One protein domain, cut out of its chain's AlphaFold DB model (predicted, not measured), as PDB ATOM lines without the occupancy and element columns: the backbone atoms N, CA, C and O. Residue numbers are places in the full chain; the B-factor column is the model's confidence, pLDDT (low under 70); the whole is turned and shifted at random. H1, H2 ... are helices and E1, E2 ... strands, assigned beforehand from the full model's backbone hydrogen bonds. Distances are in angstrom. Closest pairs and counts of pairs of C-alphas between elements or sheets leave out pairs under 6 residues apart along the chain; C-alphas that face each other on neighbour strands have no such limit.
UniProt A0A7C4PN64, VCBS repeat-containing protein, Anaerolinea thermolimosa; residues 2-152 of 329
ATOM      1  N   TYR A   2      22.849 -26.672  33.247       88.06
ATOM      2  CA  TYR A   2      21.411 -26.974  33.227       88.06
ATOM      3  C   TYR A   2      20.669 -26.359  32.030       88.06
ATOM      4  O   TYR A   2      19.461 -26.491  31.910       88.06
ATOM      5  N   ALA A   3      21.387 -25.665  31.155       90.69
ATOM      6  CA  ALA A   3      20.890 -25.144  29.894       90.69
ATOM      7  C   ALA A   3      22.049 -25.099  28.898       90.69
ATOM      8  O   ALA A   3      23.214 -24.961  29.305       90.69
ATOM      9  N   TRP A   4      21.727 -25.230  27.618       90.38
ATOM     10  CA  TRP A   4      22.649 -25.039  26.506       90.38
ATOM     11  C   TRP A   4      21.838 -24.727  25.256       90.38
ATOM     12  O   TRP A   4      20.985 -25.534  24.919       90.38
ATOM     13  N   GLY A   5      22.095 -23.596  24.598       89.81
ATOM     14  CA  GLY A   5      21.350 -23.201  23.399       89.81
ATOM     15  C   GLY A   5      19.867 -22.902  23.659       89.81
ATOM     16  O   GLY A   5      19.262 -23.373  24.619       89.81
ATOM     17  N   VAL A   6      19.297 -22.044  22.823       89.31
ATOM     18  CA  VAL A   6      17.849 -21.859  22.695       89.31
ATOM     19  C   VAL A   6      17.605 -21.651  21.209       89.31
ATOM     20  O   VAL A   6      18.253 -20.800  20.594       89.31
ATOM     21  N   TYR A   7      16.704 -22.435  20.640       89.38
ATOM     22  CA  TYR A   7      16.340 -22.409  19.230       89.38
ATOM     23  C   TYR A   7      14.800 -22.357  19.116       89.38
ATOM     24  O   TYR A   7      14.131 -22.250  20.141       89.38
ATOM     25  N   ASN A   8      14.244 -22.256  17.904       88.62
ATOM     26  CA  ASN A   8      12.800 -22.348  17.621       88.62
ATOM     27  C   ASN A   8      11.839 -21.538  18.541       88.62
ATOM     28  O   ASN A   8      10.729 -21.954  18.858       88.62
ATOM     29  N   ALA A   9      12.256 -20.350  19.001       85.94
ATOM     30  CA  ALA A   9      11.469 -19.525  19.929       85.94
ATOM     31  C   ALA A   9      10.953 -20.303  21.167       85.94
ATOM     32  O   ALA A   9       9.809 -20.125  21.590       85.94
ATOM     33  N   ASN A  10      11.813 -21.137  21.770       88.94
ATOM     34  CA  ASN A  10      11.417 -22.072  22.831       88.94
ATOM     35  C   ASN A  10      10.772 -21.451  24.077       88.94
ATOM     36  O   ASN A  10      10.042 -22.133  24.799       88.94
ATOM     37  N   GLY A  11      11.039 -20.172  24.344       93.75
ATOM     38  CA  GLY A  11      10.521 -19.474  25.514       93.75
ATOM     39  C   GLY A  11       8.997 -19.334  25.511       93.75
ATOM     40  O   GLY A  11       8.391 -19.035  24.484       93.75
ATOM     41  N   ALA A  12       8.401 -19.497  26.688       97.50
ATOM     42  CA  ALA A  12       7.046 -19.069  26.998       97.50
ATOM     43  C   ALA A  12       7.065 -18.022  28.116       97.50
ATOM     44  O   ALA A  12       7.933 -18.069  28.993       97.50
ATOM     45  N   ALA A  13       6.109 -17.097  28.083       97.31
ATOM     46  CA  ALA A  13       5.890 -16.096  29.120       97.31
ATOM     47  C   ALA A  13       4.437 -16.164  29.590       97.31
ATOM     48  O   ALA A  13       3.530 -16.022  28.776       97.31
ATOM     49  N   GLY A  14       4.214 -16.378  30.882       96.56
ATOM     50  CA  GLY A  14       2.882 -16.598  31.440       96.56
ATOM     51  C   GLY A  14       2.889 -16.493  32.959       96.56
ATOM     52  O   GLY A  14       3.940 -16.599  33.582       96.56
ATOM     53  N   ASN A  15       1.721 -16.253  33.550       95.62
ATOM     54  CA  ASN A  15       1.581 -16.167  35.000       95.62
ATOM     55  C   ASN A  15       1.471 -17.579  35.599       95.62
ATOM     56  O   ASN A  15       0.466 -18.261  35.381       95.62
ATOM     57  N   LEU A  16       2.510 -17.987  36.330       96.25
ATOM     58  CA  LEU A  16       2.591 -19.225  37.110       96.25
ATOM     59  C   LEU A  16       2.436 -18.975  38.624       96.25
ATOM     60  O   LEU A  16       2.305 -19.934  39.387       96.25
ATOM     61  N   ASP A  17       2.456 -17.715  39.070       92.00
ATOM     62  CA  ASP A  17       2.203 -17.290  40.450       92.00
ATOM     63  C   ASP A  17       0.933 -16.429  40.535       92.00
ATOM     64  O   ASP A  17       0.958 -15.202  40.418       92.00
ATOM     65  N   ALA A  18      -0.191 -17.084  40.832       87.31
ATOM     66  CA  ALA A  18      -1.502 -16.442  40.925       87.31
ATOM     67  C   ALA A  18      -1.609 -15.343  42.006       87.31
ATOM     68  O   ALA A  18      -2.649 -14.687  42.110       87.31
ATOM     69  N   SER A  19      -0.580 -15.138  42.839       89.12
ATOM     70  CA  SER A  19      -0.563 -14.056  43.826       89.12
ATOM     71  C   SER A  19      -0.278 -12.676  43.224       89.12
ATOM     72  O   SER A  19      -0.592 -11.665  43.861       89.12
ATOM     73  N   ASP A  20       0.269 -12.606  42.005       91.56
ATOM     74  CA  ASP A  20       0.469 -11.352  41.282       91.56
ATOM     75  C   ASP A  20       0.163 -11.480  39.774       91.56
ATOM     76  O   ASP A  20      -0.378 -12.483  39.329       91.56
ATOM     77  N   ALA A  21       0.368 -10.408  39.001       92.31
ATOM     78  CA  ALA A  21       0.037 -10.347  37.569       92.31
ATOM     79  C   ALA A  21       1.273 -10.353  36.650       92.31
ATOM     80  O   ALA A  21       1.155 -10.123  35.444       92.31
ATOM     81  N   ARG A  22       2.469 -10.520  37.212       95.38
ATOM     82  CA  ARG A  22       3.721 -10.541  36.460       95.38
ATOM     83  C   ARG A  22       3.890 -11.908  35.800       95.38
ATOM     84  O   ARG A  22       3.253 -12.883  36.175       95.38
ATOM     85  N   LEU A  23       4.719 -11.942  34.761       96.44
ATOM     86  CA  LEU A  23       4.926 -13.143  33.963       96.44
ATOM     87  C   LEU A  23       6.247 -13.804  34.339       96.44
ATOM     88  O   LEU A  23       7.304 -13.163  34.328       96.44
ATOM     89  N   GLU A  24       6.183 -15.097  34.604       97.75
ATOM     90  CA  GLU A  24       7.337 -15.974  34.639       97.75
ATOM     91  C   GLU A  24       7.747 -16.347  33.214       97.75
ATOM     92  O   GLU A  24       6.942 -16.352  32.280       97.75
ATOM     93  N   LEU A  25       9.022 -16.691  33.055       97.50
ATOM     94  CA  LEU A  25       9.547 -17.246  31.815       97.50
ATOM     95  C   LEU A  25       9.811 -18.732  31.993       97.50
ATOM     96  O   LEU A  25      10.453 -19.116  32.968       97.50
ATOM     97  N   VAL A  26       9.411 -19.543  31.017       98.12
ATOM     98  CA  VAL A  26       9.781 -20.958  30.909       98.12
ATOM     99  C   VAL A  26      10.539 -21.168  29.604       98.12
ATOM    100  O   VAL A  26      10.038 -20.844  28.535       98.12
ATOM    101  N   ILE A  27      11.764 -21.684  29.682       96.69
ATOM    102  CA  ILE A  27      12.714 -21.733  28.568       96.69
ATOM    103  C   ILE A  27      13.322 -23.140  28.462       96.69
ATOM    104  O   ILE A  27      14.294 -23.460  29.159       96.69
ATOM    105  N   PRO A  28      12.762 -23.997  27.595       96.06
ATOM    106  CA  PRO A  28      13.408 -25.218  27.136       96.06
ATOM    107  C   PRO A  28      14.687 -24.919  26.345       96.06
ATOM    108  O   PRO A  28      14.853 -23.844  25.768       96.06
ATOM    109  N   SER A  29      15.622 -25.866  26.363       92.88
ATOM    110  CA  SER A  29      16.954 -25.723  25.758       92.88
ATOM    111  C   SER A  29      17.437 -27.055  25.181       92.88
ATOM    112  O   SER A  29      16.806 -28.087  25.410       92.88
ATOM    113  N   ASP A  30      18.589 -27.071  24.508       90.25
ATOM    114  CA  ASP A  30      19.156 -28.235  23.797       90.25
ATOM    115  C   ASP A  30      19.628 -29.379  24.723       90.25
ATOM    116  O   ASP A  30      20.442 -30.236  24.360       90.25
ATOM    117  N   VAL A  31      19.161 -29.395  25.969       92.88
ATOM    118  CA  VAL A  31      19.442 -30.402  26.986       92.88
ATOM    119  C   VAL A  31      18.140 -30.904  27.600       92.88
ATOM    120  O   VAL A  31      17.079 -30.315  27.450       92.88
ATOM    121  N   HIS A  32      18.224 -31.987  28.368       93.94
ATOM    122  CA  HIS A  32      17.089 -32.568  29.094       93.94
ATOM    123  C   HIS A  32      16.634 -31.749  30.314       93.94
ATOM    124  O   HIS A  32      16.205 -32.317  31.310       93.94
ATOM    125  N   TYR A  33      16.756 -30.426  30.276       95.56
ATOM    126  CA  TYR A  33      16.368 -29.514  31.348       95.56
ATOM    127  C   TYR A  33      15.597 -28.340  30.750       95.56
ATOM    128  O   TYR A  33      15.890 -27.889  29.642       95.56
ATOM    129  N   ILE A  34      14.652 -27.817  31.524       97.31
ATOM    130  CA  ILE A  34      13.861 -26.645  31.165       97.31
ATOM    131  C   ILE A  34      14.096 -25.605  32.253       97.31
ATOM    132  O   ILE A  34      13.930 -25.899  33.435       97.31
ATOM    133  N   GLN A  35      14.542 -24.411  31.876       97.19
ATOM    134  CA  GLN A  35      14.742 -23.322  32.827       97.19
ATOM    135  C   GLN A  35      13.428 -22.601  33.085       97.19
ATOM    136  O   GLN A  35      12.608 -22.486  32.183       97.19
ATOM    137  N   ALA A  36      13.251 -22.071  34.292       97.88
ATOM    138  CA  ALA A  36      12.186 -21.116  34.542       97.88
ATOM    139  C   ALA A  36      12.630 -20.019  35.505       97.88
ATOM    140  O   ALA A  36      13.413 -20.267  36.432       97.88
ATOM    141  N   TYR A  37      12.139 -18.809  35.264       97.75
ATOM    142  CA  TYR A  37      12.580 -17.589  35.926       97.75
ATOM    143  C   TYR A  37      11.392 -16.741  36.360       97.75
ATOM    144  O   TYR A  37      10.395 -16.634  35.652       97.75
ATOM    145  N   ARG A  38      11.551 -16.106  37.517       96.88
ATOM    146  CA  ARG A  38      10.695 -15.027  37.996       96.88
ATOM    147  C   ARG A  38      10.881 -13.762  37.149       96.88
ATOM    148  O   ARG A  38      11.915 -13.625  36.487       96.88
ATOM    149  N   PRO A  39       9.964 -12.787  37.260       95.94
ATOM    150  CA  PRO A  39      10.071 -11.494  36.579       95.94
ATOM    151  C   PRO A  39      11.371 -10.720  36.859       95.94
ATOM    152  O   PRO A  39      11.786  -9.892  36.055       95.94
ATOM    153  N   ASP A  40      12.018 -10.966  38.002       95.88
ATOM    154  CA  ASP A  40      13.294 -10.348  38.389       95.88
ATOM    155  C   ASP A  40      14.538 -11.107  37.879       95.88
ATOM    156  O   ASP A  40      15.669 -10.707  38.153       95.88
ATOM    157  N   GLY A  41      14.340 -12.201  37.136       95.62
ATOM    158  CA  GLY A  41      15.396 -13.058  36.601       95.62
ATOM    159  C   GLY A  41      15.893 -14.144  37.562       95.62
ATOM    160  O   GLY A  41      16.743 -14.949  37.177       95.62
ATOM    161  N   ALA A  42      15.381 -14.224  38.794       96.62
ATOM    162  CA  ALA A  42      15.734 -15.304  39.711       96.62
ATOM    163  C   ALA A  42      15.097 -16.632  39.274       96.62
ATOM    164  O   ALA A  42      13.932 -16.678  38.888       96.62
ATOM    165  N   SER A  43      15.822 -17.748  39.389       97.00
ATOM    166  CA  SER A  43      15.269 -19.065  39.047       97.00
ATOM    167  C   SER A  43      14.063 -19.437  39.918       97.00
ATOM    168  O   SER A  43      14.090 -19.289  41.149       97.00
ATOM    169  N   LEU A  44      13.022 -19.986  39.291       97.19
ATOM    170  CA  LEU A  44      11.886 -20.573  39.996       97.19
ATOM    171  C   LEU A  44      12.327 -21.806  40.792       97.19
ATOM    172  O   LEU A  44      13.183 -22.580  40.359       97.19
ATOM    173  N   GLN A  45      11.755 -21.969  41.983       97.31
ATOM    174  CA  GLN A  45      12.001 -23.148  42.811       97.31
ATOM    175  C   GLN A  45      11.169 -24.315  42.284       97.31
ATOM    176  O   GLN A  45      10.030 -24.116  41.870       97.31
ATOM    177  N   ALA A  46      11.736 -25.517  42.295       97.56
ATOM    178  CA  ALA A  46      10.948 -26.724  42.111       97.56
ATOM    179  C   ALA A  46      10.305 -27.120  43.452       97.56
ATOM    180  O   ALA A  46      10.792 -26.752  44.525       97.56
ATOM    181  N   GLY A  47       9.223 -27.893  43.394       96.25
ATOM    182  CA  GLY A  47       8.506 -28.388  44.560       96.25
ATOM    183  C   GLY A  47       9.421 -29.151  45.522       96.25
ATOM    184  O   GLY A  47      10.440 -29.734  45.135       96.25
ATOM    185  N   GLY A  48       9.043 -29.181  46.803       96.50
ATOM    186  CA  GLY A  48       9.880 -29.724  47.884       96.50
ATOM    187  C   GLY A  48      10.329 -31.179  47.682       96.50
ATOM    188  O   GLY A  48      11.378 -31.572  48.194       96.50
ATOM    189  N   VAL A  49       9.599 -31.951  46.870       96.44
ATOM    190  CA  VAL A  49       9.952 -33.328  46.474       96.44
ATOM    191  C   VAL A  49      11.314 -33.432  45.774       96.44
ATOM    192  O   VAL A  49      11.913 -34.503  45.773       96.44
ATOM    193  N   TYR A  50      11.830 -32.330  45.222       97.12
ATOM    194  CA  TYR A  50      13.124 -32.275  44.538       97.12
ATOM    195  C   TYR A  50      14.286 -31.800  45.425       97.12
ATOM    196  O   TYR A  50      15.395 -31.607  44.924       97.12
ATOM    197  N   GLY A  51      14.070 -31.621  46.734       94.25
ATOM    198  CA  GLY A  51      15.148 -31.365  47.696       94.25
ATOM    199  C   GLY A  51      15.822 -29.996  47.554       94.25
ATOM    200  O   GLY A  51      17.043 -29.909  47.648       94.25
ATOM    201  N   GLY A  52      15.043 -28.936  47.306       94.56
ATOM    202  CA  GLY A  52      15.538 -27.549  47.223       94.56
ATOM    203  C   GLY A  52      16.175 -27.168  45.882       94.56
ATOM    204  O   GLY A  52      16.878 -26.164  45.793       94.56
ATOM    205  N   LYS A  53      15.961 -27.982  44.845       97.06
ATOM    206  CA  LYS A  53      16.364 -27.675  43.472       97.06
ATOM    207  C   LYS A  53      15.503 -26.562  42.877       97.06
ATOM    208  O   LYS A  53      14.317 -26.451  43.173       97.06
ATOM    209  N   THR A  54      16.081 -25.796  41.961       97.31
ATOM    210  CA  THR A  54      15.319 -24.933  41.055       97.31
ATOM    211  C   THR A  54      14.699 -25.743  39.919       97.31
ATOM    212  O   THR A  54      15.107 -26.876  39.655       97.31
ATOM    213  N   TRP A  55      13.744 -25.141  39.212       96.75
ATOM    214  CA  TRP A  55      13.074 -25.704  38.034       96.75
ATOM    215  C   TRP A  55      14.072 -26.334  37.046       96.75
ATOM    216  O   TRP A  55      13.993 -27.519  36.716       96.75
ATOM    217  N   GLY A  56      15.105 -25.563  36.693       96.00
ATOM    218  CA  GLY A  56      16.161 -25.966  35.770       96.00
ATOM    219  C   GLY A  56      17.111 -27.042  36.279       96.00
ATOM    220  O   GLY A  56      17.840 -27.623  35.489       96.00
ATOM    221  N   GLN A  57      17.129 -27.343  37.576       96.50
ATOM    222  CA  GLN A  57      18.010 -28.367  38.149       96.50
ATOM    223  C   GLN A  57      17.379 -29.768  38.156       96.50
ATOM    224  O   GLN A  57      18.018 -30.735  38.589       96.50
ATOM    225  N   VAL A  58      16.139 -29.899  37.674       97.19
ATOM    226  CA  VAL A  58      15.416 -31.171  37.577       97.19
ATOM    227  C   VAL A  58      15.402 -31.650  36.125       97.19
ATOM    228  O   VAL A  58      14.685 -31.111  35.282       97.19
ATOM    229  N   GLY A  59      16.189 -32.689  35.837       95.81
ATOM    230  CA  GLY A  59      16.231 -33.298  34.508       95.81
ATOM    231  C   GLY A  59      14.886 -33.919  34.130       95.81
ATOM    232  O   GLY A  59      14.196 -34.471  34.990       95.81
ATOM    233  N   VAL A  60      14.523 -33.823  32.855       97.06
ATOM    234  CA  VAL A  60      13.310 -34.402  32.284       97.06
ATOM    235  C   VAL A  60      13.626 -35.772  31.693       97.06
ATOM    236  O   VAL A  60      14.411 -35.909  30.749       97.06
ATOM    237  N   TRP A  61      13.005 -36.790  32.269       97.38
ATOM    238  CA  TRP A  61      13.153 -38.191  31.898       97.38
ATOM    239  C   TRP A  61      11.797 -38.744  31.458       97.38
ATOM    240  O   TRP A  61      10.753 -38.214  31.834       97.38
ATOM    241  N   GLU A  62      11.802 -39.846  30.706       97.31
ATOM    242  CA  GLU A  62      10.566 -40.598  30.431       97.31
ATOM    243  C   GLU A  62       9.887 -41.040  31.742       97.31
ATOM    244  O   GLU A  62       8.668 -41.013  31.879       97.31
ATOM    245  N   SER A  63      10.696 -41.423  32.734       97.56
ATOM    246  CA  SER A  63      10.250 -41.901  34.041       97.56
ATOM    247  C   SER A  63      10.310 -40.800  35.096       97.56
ATOM    248  O   SER A  63      11.402 -40.385  35.495       97.56
ATOM    249  N   ALA A  64       9.155 -40.422  35.652       96.88
ATOM    250  CA  ALA A  64       9.073 -39.502  36.790       96.88
ATOM    251  C   ALA A  64       9.874 -39.988  38.018       96.88
ATOM    252  O   ALA A  64      10.446 -39.180  38.748       96.88
ATOM    253  N   ALA A  65       9.985 -41.305  38.229       96.69
ATOM    254  CA  ALA A  65      10.786 -41.862  39.320       96.69
ATOM    255  C   ALA A  65      12.288 -41.569  39.147       96.69
ATOM    256  O   ALA A  65      12.987 -41.291  40.123       96.69
ATOM    257  N   THR A  66      12.778 -41.583  37.906       96.75
ATOM    258  CA  THR A  66      14.163 -41.217  37.581       96.75
ATOM    259  C   THR A  66      14.398 -39.723  37.807       96.75
ATOM    260  O   THR A  66      15.435 -39.350  38.360       96.75
ATOM    261  N   GLU A  67      13.421 -38.870  37.468       94.50
ATOM    262  CA  GLU A  67      13.474 -37.427  37.761       94.50
ATOM    263  C   GLU A  67      13.574 -37.155  39.264       94.50
ATOM    264  O   GLU A  67      14.449 -36.405  39.697       94.50
ATOM    265  N   LEU A  68      12.708 -37.795  40.061       96.19
ATOM    266  CA  LEU A  68      12.669 -37.657  41.521       96.19
ATOM    267  C   LEU A  68      13.973 -38.124  42.167       96.19
ATOM    268  O   LEU A  68      14.516 -37.454  43.042       96.19
ATOM    269  N   ARG A  69      14.523 -39.244  41.688       95.69
ATOM    270  CA  ARG A  69      15.840 -39.731  42.116       95.69
ATOM    271  C   ARG A  69      16.968 -38.771  41.721       95.69
ATOM    272  O   ARG A  69      18.012 -38.739  42.370       95.69
ATOM    273  N   GLY A  70      16.767 -37.986  40.662       93.88
ATOM    274  CA  GLY A  70      17.683 -36.954  40.188       93.88
ATOM    275  C   GLY A  70      18.809 -37.456  39.288       93.88
ATOM    276  O   GLY A  70      19.659 -36.651  38.910       93.88
ATOM    277  N   TRP A  71      18.836 -38.747  38.945       93.75
ATOM    278  CA  TRP A  71      19.842 -39.332  38.057       93.75
ATOM    279  C   TRP A  71      19.341 -40.605  37.357       93.75
ATOM    280  O   TRP A  71      18.543 -41.372  37.906       93.75
ATOM    281  N   GLY A  72      19.877 -40.846  36.160       94.31
ATOM    282  CA  GLY A  72      19.762 -42.080  35.381       94.31
ATOM    283  C   GLY A  72      21.136 -42.510  34.852       94.31
ATOM    284  O   GLY A  72      22.083 -41.722  34.877       94.31
ATOM    285  N   ALA A  73      21.255 -43.761  34.414       95.38
ATOM    286  CA  ALA A  73      22.483 -44.363  33.916       95.38
ATOM    287  C   ALA A  73      22.304 -44.773  32.450       95.38
ATOM    288  O   ALA A  73      21.396 -45.534  32.115       95.38
ATOM    289  N   CYS A  74      23.189 -44.296  31.567       95.38
ATOM    290  CA  CYS A  74      23.089 -44.601  30.138       95.38
ATOM    291  C   CYS A  74      23.340 -46.081  29.823       95.38
ATOM    292  O   CYS A  74      22.879 -46.577  28.806       95.38
ATOM    293  N   ASP A  75      24.011 -46.834  30.683       95.62
ATOM    294  CA  ASP A  75      24.145 -48.286  30.578       95.62
ATOM    295  C   ASP A  75      23.024 -49.072  31.286       95.62
ATOM    296  O   ASP A  75      22.983 -50.295  31.148       95.62
ATOM    297  N   GLY A  76      22.096 -48.382  31.960       95.31
ATOM    298  CA  GLY A  76      20.991 -48.950  32.733       95.31
ATOM    299  C   GLY A  76      19.749 -49.343  31.921       95.31
ATOM    300  O   GLY A  76      19.794 -49.640  30.722       95.31
ATOM    301  N   VAL A  77      18.592 -49.369  32.588       96.69
ATOM    302  CA  VAL A  77      17.296 -49.733  31.976       96.69
ATOM    303  C   VAL A  77      16.652 -48.547  31.252       96.69
ATOM    304  O   VAL A  77      17.069 -47.410  31.430       96.69
ATOM    305  N   ARG A  78      15.619 -48.782  30.426       96.75
ATOM    306  CA  ARG A  78      14.931 -47.727  29.642       96.75
ATOM    307  C   ARG A  78      14.576 -46.494  30.485       96.75
ATOM    308  O   ARG A  78      14.962 -45.391  30.114       96.75
ATOM    309  N   ALA A  79      13.968 -46.710  31.654       96.69
ATOM    310  CA  ALA A  79      13.585 -45.653  32.592       96.69
ATOM    311  C   ALA A  79      14.749 -44.734  33.013       96.69
ATOM    312  O   ALA A  79      14.520 -43.598  33.413       96.69
ATOM    313  N   GLU A  80      15.991 -45.211  32.935       96.69
ATOM    314  CA  GLU A  80      17.203 -44.479  33.313       96.69
ATOM    315  C   GLU A  80      18.006 -43.968  32.113       96.69
ATOM    316  O   GLU A  80      18.995 -43.262  32.301       96.69
ATOM    317  N   ARG A  81      17.612 -44.349  30.894       96.38
ATOM    318  CA  ARG A  81      18.311 -44.021  29.645       96.38
ATOM    319  C   ARG A  81      17.562 -43.007  28.794       96.38
ATOM    320  O   ARG A  81      18.203 -42.235  28.082       96.38
ATOM    321  N   TYR A  82      16.231 -43.043  28.832       97.38
ATOM    322  CA  TYR A  82      15.377 -42.237  27.967       97.38
ATOM    323  C   TYR A  82      15.138 -40.877  28.614       97.38
ATOM    324  O   TYR A  82      14.499 -40.767  29.665       97.38
ATOM    325  N   ARG A  83      15.679 -39.841  27.976       95.88
ATOM    326  CA  ARG A  83      15.588 -38.446  28.414       95.88
ATOM    327  C   ARG A  83      15.223 -37.555  27.239       95.88
ATOM    328  O   ARG A  83      15.571 -37.869  26.103       95.88
ATOM    329  N   ALA A  84      14.536 -36.463  27.530       95.56
ATOM    330  CA  ALA A  84      14.099 -35.521  26.513       95.56
ATOM    331  C   ALA A  84      15.245 -34.603  26.074       95.56
ATOM    332  O   ALA A  84      16.150 -34.313  26.846       95.56
ATOM    333  N   ASN A  85      15.204 -34.115  24.849       94.56
ATOM    334  CA  ASN A  85      15.940 -32.948  24.391       94.56
ATOM    335  C   ASN A  85      14.908 -31.914  23.929       94.56
ATOM    336  O   ASN A  85      13.963 -32.285  23.235       94.56
ATOM    337  N   PHE A  86      15.063 -30.652  24.325       94.56
ATOM    338  CA  PHE A  86      14.110 -29.593  23.996       94.56
ATOM    339  C   PHE A  86      14.686 -28.530  23.053       94.56
ATOM    340  O   PHE A  86      14.218 -27.397  23.077       94.56
ATOM    341  N   ALA A  87      15.690 -28.865  22.236       91.44
ATOM    342  CA  ALA A  87      16.248 -27.944  21.239       91.44
ATOM    343  C   ALA A  87      15.156 -27.346  20.337       91.44
ATOM    344  O   ALA A  87      15.102 -26.135  20.151       91.44
ATOM    345  N   ASP A  88      14.237 -28.195  19.884       91.25
ATOM    346  CA  ASP A  88      13.175 -27.857  18.929       91.25
ATOM    347  C   ASP A  88      11.806 -27.681  19.617       91.25
ATOM    348  O   ASP A  88      10.802 -27.389  18.980       91.25
ATOM    349  N   GLY A  89      11.741 -27.930  20.926       91.44
ATOM    350  CA  GLY A  89      10.502 -28.126  21.670       91.44
ATOM    351  C   GLY A  89      10.149 -26.947  22.565       91.44
ATOM    352  O   GLY A  89      10.587 -26.933  23.722       91.44
ATOM    353  N   PRO A  90       9.362 -25.969  22.088       94.38
ATOM    354  CA  PRO A  90       9.022 -24.808  22.883       94.38
ATOM    355  C   PRO A  90       8.027 -25.155  24.003       94.38
ATOM    356  O   PRO A  90       7.280 -26.133  23.931       94.38
ATOM    357  N   ALA A  91       8.002 -24.329  25.050       97.00
ATOM    358  CA  ALA A  91       7.034 -24.462  26.139       97.00
ATOM    359  C   ALA A  91       5.713 -23.756  25.808       97.00
ATOM    360  O   ALA A  91       5.675 -22.854  24.970       97.00
ATOM    361  N   VAL A  92       4.640 -24.118  26.499       98.25
ATOM    362  CA  VAL A  92       3.381 -23.370  26.564       98.25
ATOM    363  C   VAL A  92       2.938 -23.271  28.019       98.25
ATOM    364  O   VAL A  92       3.136 -24.218  28.776       98.25
ATOM    365  N   ILE A  93       2.372 -22.133  28.418       98.50
ATOM    366  CA  ILE A  93       1.804 -21.913  29.753       98.50
ATOM    367  C   ILE A  93       0.296 -21.706  29.613       98.50
ATOM    368  O   ILE A  93      -0.129 -20.723  29.011       98.50
ATOM    369  N   ALA A  94      -0.506 -22.620  30.150       97.88
ATOM    370  CA  ALA A  94      -1.958 -22.588  30.001       97.88
ATOM    371  C   ALA A  94      -2.651 -23.263  31.184       97.88
ATOM    372  O   ALA A  94      -2.122 -24.226  31.728       97.88
ATOM    373  N   ASP A  95      -3.834 -22.778  31.552       97.81
ATOM    374  CA  ASP A  95      -4.740 -23.491  32.462       97.81
ATOM    375  C   ASP A  95      -5.393 -24.640  31.692       97.81
ATOM    376  O   ASP A  95      -6.293 -24.424  30.875       97.81
ATOM    377  N   VAL A  96      -4.874 -25.857  31.874       98.44
ATOM    378  CA  VAL A  96      -5.291 -26.996  31.042       98.44
ATOM    379  C   VAL A  96      -6.546 -27.683  31.565       98.44
ATOM    380  O   VAL A  96      -7.191 -28.422  30.823       98.44
ATOM    381  N   ASN A  97      -6.892 -27.482  32.837       97.94
ATOM    382  CA  ASN A  97      -7.995 -28.178  33.497       97.94
ATOM    383  C   ASN A  97      -9.150 -27.248  33.918       97.94
ATOM    384  O   ASN A  97     -10.145 -27.751  34.450       97.94
ATOM    385  N   GLY A  98      -9.021 -25.941  33.675       96.56
ATOM    386  CA  GLY A  98     -10.015 -24.911  33.960       96.56
ATOM    387  C   GLY A  98     -10.108 -24.526  35.438       96.56
ATOM    388  O   GLY A  98     -11.168 -24.064  35.872       96.56
ATOM    389  N   ASP A  99      -9.065 -24.769  36.240       96.06
ATOM    390  CA  ASP A  99      -9.079 -24.497  37.686       96.06
ATOM    391  C   ASP A  99      -8.546 -23.107  38.081       96.06
ATOM    392  O   ASP A  99      -8.631 -22.713  39.251       96.06
ATOM    393  N   GLY A 100      -8.068 -22.332  37.108       94.31
ATOM    394  CA  GLY A 100      -7.481 -21.004  37.276       94.31
ATOM    395  C   GLY A 100      -5.976 -21.012  37.562       94.31
ATOM    396  O   GLY A 100      -5.358 -19.943  37.563       94.31
ATOM    397  N   THR A 101      -5.373 -22.179  37.791       96.06
ATOM    398  CA  THR A 101      -3.921 -22.378  37.849       96.06
ATOM    399  C   THR A 101      -3.416 -22.696  36.453       96.06
ATOM    400  O   THR A 101      -4.058 -23.423  35.713       96.06
ATOM    401  N   ARG A 102      -2.265 -22.136  36.065       97.62
ATOM    402  CA  ARG A 102      -1.654 -22.453  34.772       97.62
ATOM    403  C   ARG A 102      -0.581 -23.516  34.915       97.62
ATOM    404  O   ARG A 102       0.324 -23.396  35.736       97.62
ATOM    405  N   GLU A 103      -0.620 -24.497  34.037       98.44
ATOM    406  CA  GLU A 103       0.382 -25.535  33.882       98.44
ATOM    407  C   GLU A 103       1.389 -25.168  32.794       98.44
ATOM    408  O   GLU A 103       1.184 -24.264  31.982       98.44
ATOM    409  N   VAL A 104       2.492 -25.913  32.757       98.69
ATOM    410  CA  VAL A 104       3.452 -25.858  31.658       98.69
ATOM    411  C   VAL A 104       3.355 -27.118  30.813       98.69
ATOM    412  O   VAL A 104       3.577 -28.229  31.300       98.69
ATOM    413  N   VAL A 105       3.122 -26.925  29.523       98.62
ATOM    414  CA  VAL A 105       3.227 -27.940  28.478       98.62
ATOM    415  C   VAL A 105       4.577 -27.800  27.776       98.62
ATOM    416  O   VAL A 105       5.018 -26.694  27.476       98.62
ATOM    417  N   ALA A 106       5.253 -28.909  27.494       97.69
ATOM    418  CA  ALA A 106       6.441 -28.919  26.642       97.69
ATOM    419  C   ALA A 106       6.505 -30.218  25.839       97.69
ATOM    420  O   ALA A 106       6.191 -31.286  26.364       97.69
ATOM    421  N   VAL A 107       6.968 -30.142  24.593       97.62
ATOM    422  CA  VAL A 107       7.244 -31.332  23.780       97.62
ATOM    423  C   VAL A 107       8.747 -31.528  23.698       97.62
ATOM    424  O   VAL A 107       9.474 -30.591  23.403       97.62
ATOM    425  N   GLY A 108       9.234 -32.730  23.992       96.19
ATOM    426  CA  GLY A 108      10.660 -33.040  23.954       96.19
ATOM    427  C   GLY A 108      10.967 -34.202  23.025       96.19
ATOM    428  O   GLY A 108      10.254 -35.203  23.000       96.19
ATOM    429  N   ASN A 109      12.069 -34.100  22.295       96.56
ATOM    430  CA  ASN A 109      12.604 -35.189  21.497       96.56
ATOM    431  C   ASN A 109      13.250 -36.248  22.406       96.56
ATOM    432  O   ASN A 109      14.257 -35.985  23.067       96.56
ATOM    433  N   MET A 110      12.687 -37.452  22.465       97.44
ATOM    434  CA  MET A 110      13.193 -38.514  23.326       97.44
ATOM    435  C   MET A 110      14.404 -39.197  22.711       97.44
ATOM    436  O   MET A 110      14.345 -39.755  21.615       97.44
ATOM    437  N   VAL A 111      15.497 -39.226  23.471       96.44
ATOM    438  CA  VAL A 111      16.750 -39.875  23.081       96.44
ATOM    439  C   VAL A 111      17.130 -40.963  24.082       96.44
ATOM    440  O   VAL A 111      16.971 -40.813  25.295       96.44
ATOM    441  N   ASP A 112      17.679 -42.068  23.577       96.50
ATOM    442  CA  ASP A 112      18.338 -43.082  24.403       96.50
ATOM    443  C   ASP A 112      19.789 -42.654  24.609       96.50
ATOM    444  O   ASP A 112      20.602 -42.735  23.687       96.50
ATOM    445  N   CYS A 113      20.139 -42.209  25.816       94.56
ATOM    446  CA  CYS A 113      21.470 -41.659  26.057       94.56
ATOM    447  C   CYS A 113      22.614 -42.679  25.905       94.56
ATOM    448  O   CYS A 113      23.770 -42.265  25.840       94.56
ATOM    449  N   LYS A 114      22.315 -43.985  25.800       95.44
ATOM    450  CA  LYS A 114      23.289 -45.017  25.406       95.44
ATOM    451  C   LYS A 114      23.585 -45.005  23.916       95.44
ATOM    452  O   LYS A 114      24.727 -45.192  23.515       95.44
ATOM    453  N   ALA A 115      22.528 -44.882  23.115       93.00
ATOM    454  CA  ALA A 115      22.612 -44.906  21.662       93.00
ATOM    455  C   ALA A 115      23.130 -43.569  21.116       93.00
ATOM    456  O   ALA A 115      23.792 -43.553  20.084       93.00
ATOM    457  N   GLY A 116      22.876 -42.478  21.844       87.94
ATOM    458  CA  GLY A 116      23.203 -41.126  21.419       87.94
ATOM    459  C   GLY A 116      22.128 -40.539  20.507       87.94
ATOM    460  O   GLY A 116      21.054 -41.112  20.336       87.94
ATOM    461  N   TYR A 117      22.430 -39.366  19.961       85.88
ATOM    462  CA  TYR A 117      21.627 -38.694  18.946       85.88
ATOM    463  C   TYR A 117      22.539 -38.324  17.770       85.88
ATOM    464  O   TYR A 117      23.618 -37.769  18.016       85.88
ATOM    465  N   PRO A 118      22.119 -38.589  16.522       86.25
ATOM    466  CA  PRO A 118      20.973 -39.427  16.126       86.25
ATOM    467  C   PRO A 118      21.192 -40.934  16.426       86.25
ATOM    468  O   PRO A 118      22.341 -41.352  16.597       86.25
ATOM    469  N   PRO A 119      20.128 -41.773  16.476       88.75
ATOM    470  CA  PRO A 119      18.737 -41.467  16.126       88.75
ATOM    471  C   PRO A 119      17.858 -41.091  17.325       88.75
ATOM    472  O   PRO A 119      18.037 -41.595  18.440       88.75
ATOM    473  N   SER A 120      16.847 -40.274  17.059       95.69
ATOM    474  CA  SER A 120      15.760 -40.032  18.006       95.69
ATOM    475  C   SER A 120      14.846 -41.248  18.162       95.69
ATOM    476  O   SER A 120      14.854 -42.173  17.344       95.69
ATOM    477  N   ARG A 121      14.069 -41.283  19.250       97.38
ATOM    478  CA  ARG A 121      13.115 -42.367  19.536       97.38
ATOM    479  C   ARG A 121      11.688 -41.984  19.175       97.38
ATOM    480  O   ARG A 121      11.071 -42.720  18.414       97.38
ATOM    481  N   TYR A 122      11.191 -40.894  19.751       98.00
ATOM    482  CA  TYR A 122       9.861 -40.332  19.520       98.00
ATOM    483  C   TYR A 122       9.752 -38.939  20.172       98.00
ATOM    484  O   TYR A 122      10.544 -38.614  21.058       98.00
ATOM    485  N   MET A 123       8.791 -38.108  19.760       97.75
ATOM    486  CA  MET A 123       8.498 -36.831  20.427       97.75
ATOM    487  C   MET A 123       7.483 -37.058  21.548       97.75
ATOM    488  O   MET A 123       6.427 -37.647  21.324       97.75
ATOM    489  N   ALA A 124       7.806 -36.618  22.762       97.44
ATOM    490  CA  ALA A 124       6.987 -36.823  23.952       97.44
ATOM    491  C   ALA A 124       6.380 -35.516  24.448       97.44
ATOM    492  O   ALA A 124       7.088 -34.521  24.604       97.44
ATOM    493  N   LEU A 125       5.090 -35.558  24.771       97.88
ATOM    494  CA  LEU A 125       4.386 -34.472  25.436       97.88
ATOM    495  C   LEU A 125       4.561 -34.581  26.955       97.88
ATOM    496  O   LEU A 125       4.392 -35.647  27.552       97.88
ATOM    497  N   PHE A 126       4.874 -33.459  27.588       98.50
ATOM    498  CA  PHE A 126       5.049 -33.340  29.024       98.50
ATOM    499  C   PHE A 126       4.153 -32.238  29.581       98.50
ATOM    500  O   PHE A 126       4.102 -31.146  29.022       98.50
ATOM    501  N   LEU A 127       3.521 -32.519  30.722       98.75
ATOM    502  CA  LEU A 127       2.680 -31.578  31.454       98.75
ATOM    503  C   LEU A 127       3.180 -31.440  32.898       98.75
ATOM    504  O   LEU A 127       3.410 -32.440  33.597       98.75
ATOM    505  N   PHE A 128       3.382 -30.200  33.332       98.69
ATOM    506  CA  PHE A 128       3.943 -29.850  34.633       98.69
ATOM    507  C   PHE A 128       3.052 -28.852  35.369       98.69
ATOM    508  O   PHE A 128       2.535 -27.919  34.767       98.69
ATOM    509  N   ASN A 129       2.963 -28.997  36.687       98.19
ATOM    510  CA  ASN A 129       2.446 -27.950  37.567       98.19
ATOM    511  C   ASN A 129       3.434 -26.757  37.615       98.19
ATOM    512  O   ASN A 129       4.625 -26.944  37.311       98.19
ATOM    513  N   PRO A 130       3.011 -25.566  38.095       96.88
ATOM    514  CA  PRO A 130       3.904 -24.420  38.319       96.88
ATOM    515  C   PRO A 130       5.195 -24.769  39.071       96.88
ATOM    516  O   PRO A 130       6.284 -24.290  38.753       96.88
ATOM    517  N   ASP A 131       5.101 -25.679  40.042       96.56
ATOM    518  CA  ASP A 131       6.212 -26.098  40.894       96.56
ATOM    519  C   ASP A 131       7.132 -27.168  40.268       96.56
ATOM    520  O   ASP A 131       7.904 -27.793  40.995       96.56
ATOM    521  N   ARG A 132       7.078 -27.398  38.946       97.00
ATOM    522  CA  ARG A 132       7.860 -28.401  38.178       97.00
ATOM    523  C   ARG A 132       7.393 -29.845  38.332       97.00
ATOM    524  O   ARG A 132       7.849 -30.701  37.563       97.00
ATOM    525  N   THR A 133       6.558 -30.167  39.316       97.94
ATOM    526  CA  THR A 133       6.082 -31.546  39.463       97.94
ATOM    527  C   THR A 133       5.239 -31.948  38.256       97.94
ATOM    528  O   THR A 133       4.678 -31.108  37.556       97.94
ATOM    529  N   ARG A 134       5.185 -33.250  37.961       98.00
ATOM    530  CA  ARG A 134       4.300 -33.772  36.914       98.00
ATOM    531  C   ARG A 134       2.851 -33.487  37.287       98.00
ATOM    532  O   ARG A 134       2.476 -33.721  38.436       98.00
ATOM    533  N   PHE A 135       2.063 -33.013  36.324       98.62
ATOM    534  CA  PHE A 135       0.670 -32.667  36.579       98.62
ATOM    535  C   PHE A 135      -0.112 -33.859  37.130       98.62
ATOM    536  O   PHE A 135      -0.019 -34.987  36.637       98.62
ATOM    537  N   LYS A 136      -0.856 -33.606  38.203       97.81
ATOM    538  CA  LYS A 136      -1.667 -34.612  38.883       97.81
ATOM    539  C   LYS A 136      -2.801 -33.929  39.637       97.81
ATOM    540  O   LYS A 136      -2.757 -33.791  40.859       97.81
ATOM    541  N   ALA A 137      -3.794 -33.482  38.884       97.62
ATOM    542  CA  ALA A 137      -4.971 -32.789  39.389       97.62
ATOM    543  C   ALA A 137      -6.216 -33.205  38.594       97.62
ATOM    544  O   ALA A 137      -6.121 -33.867  37.560       97.62
ATOM    545  N   SER A 138      -7.398 -32.854  39.105       97.12
ATOM    546  CA  SER A 138      -8.685 -33.044  38.411       97.12
ATOM    547  C   SER A 138      -8.970 -34.479  37.927       97.12
ATOM    548  O   SER A 138      -9.713 -34.689  36.977       97.12
ATOM    549  N   GLY A 139      -8.401 -35.483  38.612       97.62
ATOM    550  CA  GLY A 139      -8.554 -36.905  38.280       97.62
ATOM    551  C   GLY A 139      -7.561 -37.444  37.243       97.62
ATOM    552  O   GLY A 139      -7.580 -38.641  36.966       97.62
ATOM    553  N   PHE A 140      -6.668 -36.604  36.718       98.38
ATOM    554  CA  PHE A 140      -5.658 -36.975  35.730       98.38
ATOM    555  C   PHE A 140      -4.276 -37.138  36.371       98.38
ATOM    556  O   PHE A 140      -3.960 -36.507  37.380       98.38
ATOM    557  N   ASP A 141      -3.437 -38.002  35.795       98.38
ATOM    558  CA  ASP A 141      -2.104 -38.309  36.319       98.38
ATOM    559  C   ASP A 141      -1.076 -38.387  35.182       98.38
ATOM    560  O   ASP A 141      -1.020 -39.374  34.442       98.38
ATOM    561  N   TRP A 142      -0.240 -37.354  35.087       98.50
ATOM    562  CA  TRP A 142       0.844 -37.211  34.112       98.50
ATOM    563  C   TRP A 142       2.223 -37.570  34.685       98.50
ATOM    564  O   TRP A 142       3.254 -37.277  34.080       98.50
ATOM    565  N   THR A 143       2.283 -38.268  35.828       97.62
ATOM    566  CA  THR A 143       3.535 -38.915  36.283       97.62
ATOM    567  C   THR A 143       3.980 -40.033  35.332       97.62
ATOM    568  O   THR A 143       5.155 -40.398  35.301       97.62
ATOM    569  N   SER A 144       3.042 -40.546  34.531       96.50
ATOM    570  CA  SER A 144       3.288 -41.342  33.332       96.50
ATOM    571  C   SER A 144       2.748 -40.582  32.127       96.50
ATOM    572  O   SER A 144       1.594 -40.158  32.138       96.50
ATOM    573  N   ILE A 145       3.579 -40.422  31.109       97.38
ATOM    574  CA  ILE A 145       3.267 -39.689  29.878       97.38
ATOM    575  C   ILE A 145       2.900 -40.648  28.737       97.38
ATOM    576  O   ILE A 145       3.208 -41.840  28.839       97.38
ATOM    577  N   PRO A 146       2.299 -40.159  27.638       97.88
ATOM    578  CA  PRO A 146       2.310 -40.879  26.368       97.88
ATOM    579  C   PRO A 146       3.748 -41.211  25.940       97.88
ATOM    580  O   PRO A 146       4.623 -40.344  25.940       97.88
ATOM    581  N   VAL A 147       3.997 -42.469  25.574       97.81
ATOM    582  CA  VAL A 147       5.309 -42.959  25.124       97.81
ATOM    583  C   VAL A 147       5.186 -43.640  23.770       97.81
ATOM    584  O   VAL A 147       4.111 -44.115  23.414       97.81
ATOM    585  N   ASP A 148       6.301 -43.730  23.042       97.12
ATOM    586  CA  ASP A 148       6.382 -44.432  21.755       97.12
ATOM    587  C   ASP A 148       5.366 -43.903  20.714       97.12
ATOM    588  O   ASP A 148       4.814 -44.667  19.924       97.12
ATOM    589  N   THR A 149       5.143 -42.581  20.703       97.62
ATOM    590  CA  THR A 149       4.178 -41.869  19.833       97.62
ATOM    591  C   THR A 149       4.451 -42.065  18.338       97.62
ATOM    592  O   THR A 149       3.524 -42.197  17.539       97.62
ATOM    593  N   GLY A 150       5.724 -42.185  17.959       97.69
ATOM    594  CA  GLY A 150       6.143 -42.512  16.601       97.69
ATOM    595  C   GLY A 150       7.633 -42.269  16.390       97.69
ATOM    596  O   GLY A 150       8.195 -41.312  16.918       97.69
ATOM    597  N   ALA A 151       8.284 -43.146  15.625       96.94
ATOM    598  CA  ALA A 151       9.682 -42.961  15.243       96.94
ATOM    599  C   ALA A 151       9.810 -41.944  14.090       96.94
ATOM    600  O   ALA A 151       8.901 -41.865  13.259       96.94
ATOM    601  N   PRO A 152      10.942 -41.225  13.976       97.12
ATOM    602  CA  PRO A 152      11.142 -40.256  12.901       97.12
ATOM    603  C   PRO A 152      11.069 -40.895  11.507       97.12
ATOM    604  O   PRO A 152      11.714 -41.917  11.249       97.12
TER     605      PRO A 152
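This is residues 2 to 152 of the 329 residues of the protein "VCBS repeat-containing protein" of Anaerolinea thermolimosa (UniProt A0A7C4PN64). Little regular structure: a loop-rich body round a strongly twisted sheet, where long E6 has E7 on one side and E5 and E4 on the other, with small sheet E1 E2 E3 beside E5. Of 151 printed residues, 47 are in named elements, mixed helices and strands: E1 E2 E3 H1 H2 E4 E5 E6 E7, both sheets antiparallel. It is compact, radius of gyration of the C-alphas 14.7 A, spanning 45 by 34 by 29 A.

E1 is residues 12 to 14, from C-alpha 12 at (7.046, -19.069, 26.998), E2 24 to 28, E3 34 to 37, H1 64 to 69, H2 78 to 81, E4 82 to 85, E5 91 to 94. E6, 103 to 112, spans 26.8 A and bends by 54 degrees at residue 109. E7, 122 to 128, ends at C-alpha 128 (3.943, -29.850, 34.633).

E1 E2 E3 and E5 E6 E7 are meanders, successive antiparallel neighbours. Within hydrogen-bond range are N 12 and O 26, 2.8 A, and N 106 and O 126, 2.9 A. The closest C-alphas of E1 and E5, Ala 12 and Ala 91, are 5.5 A apart. H2 only grazes the branched sheet.

The printed part has no cut; E3 to H1 is a long link. No printed residue is under 70 in pLDDT.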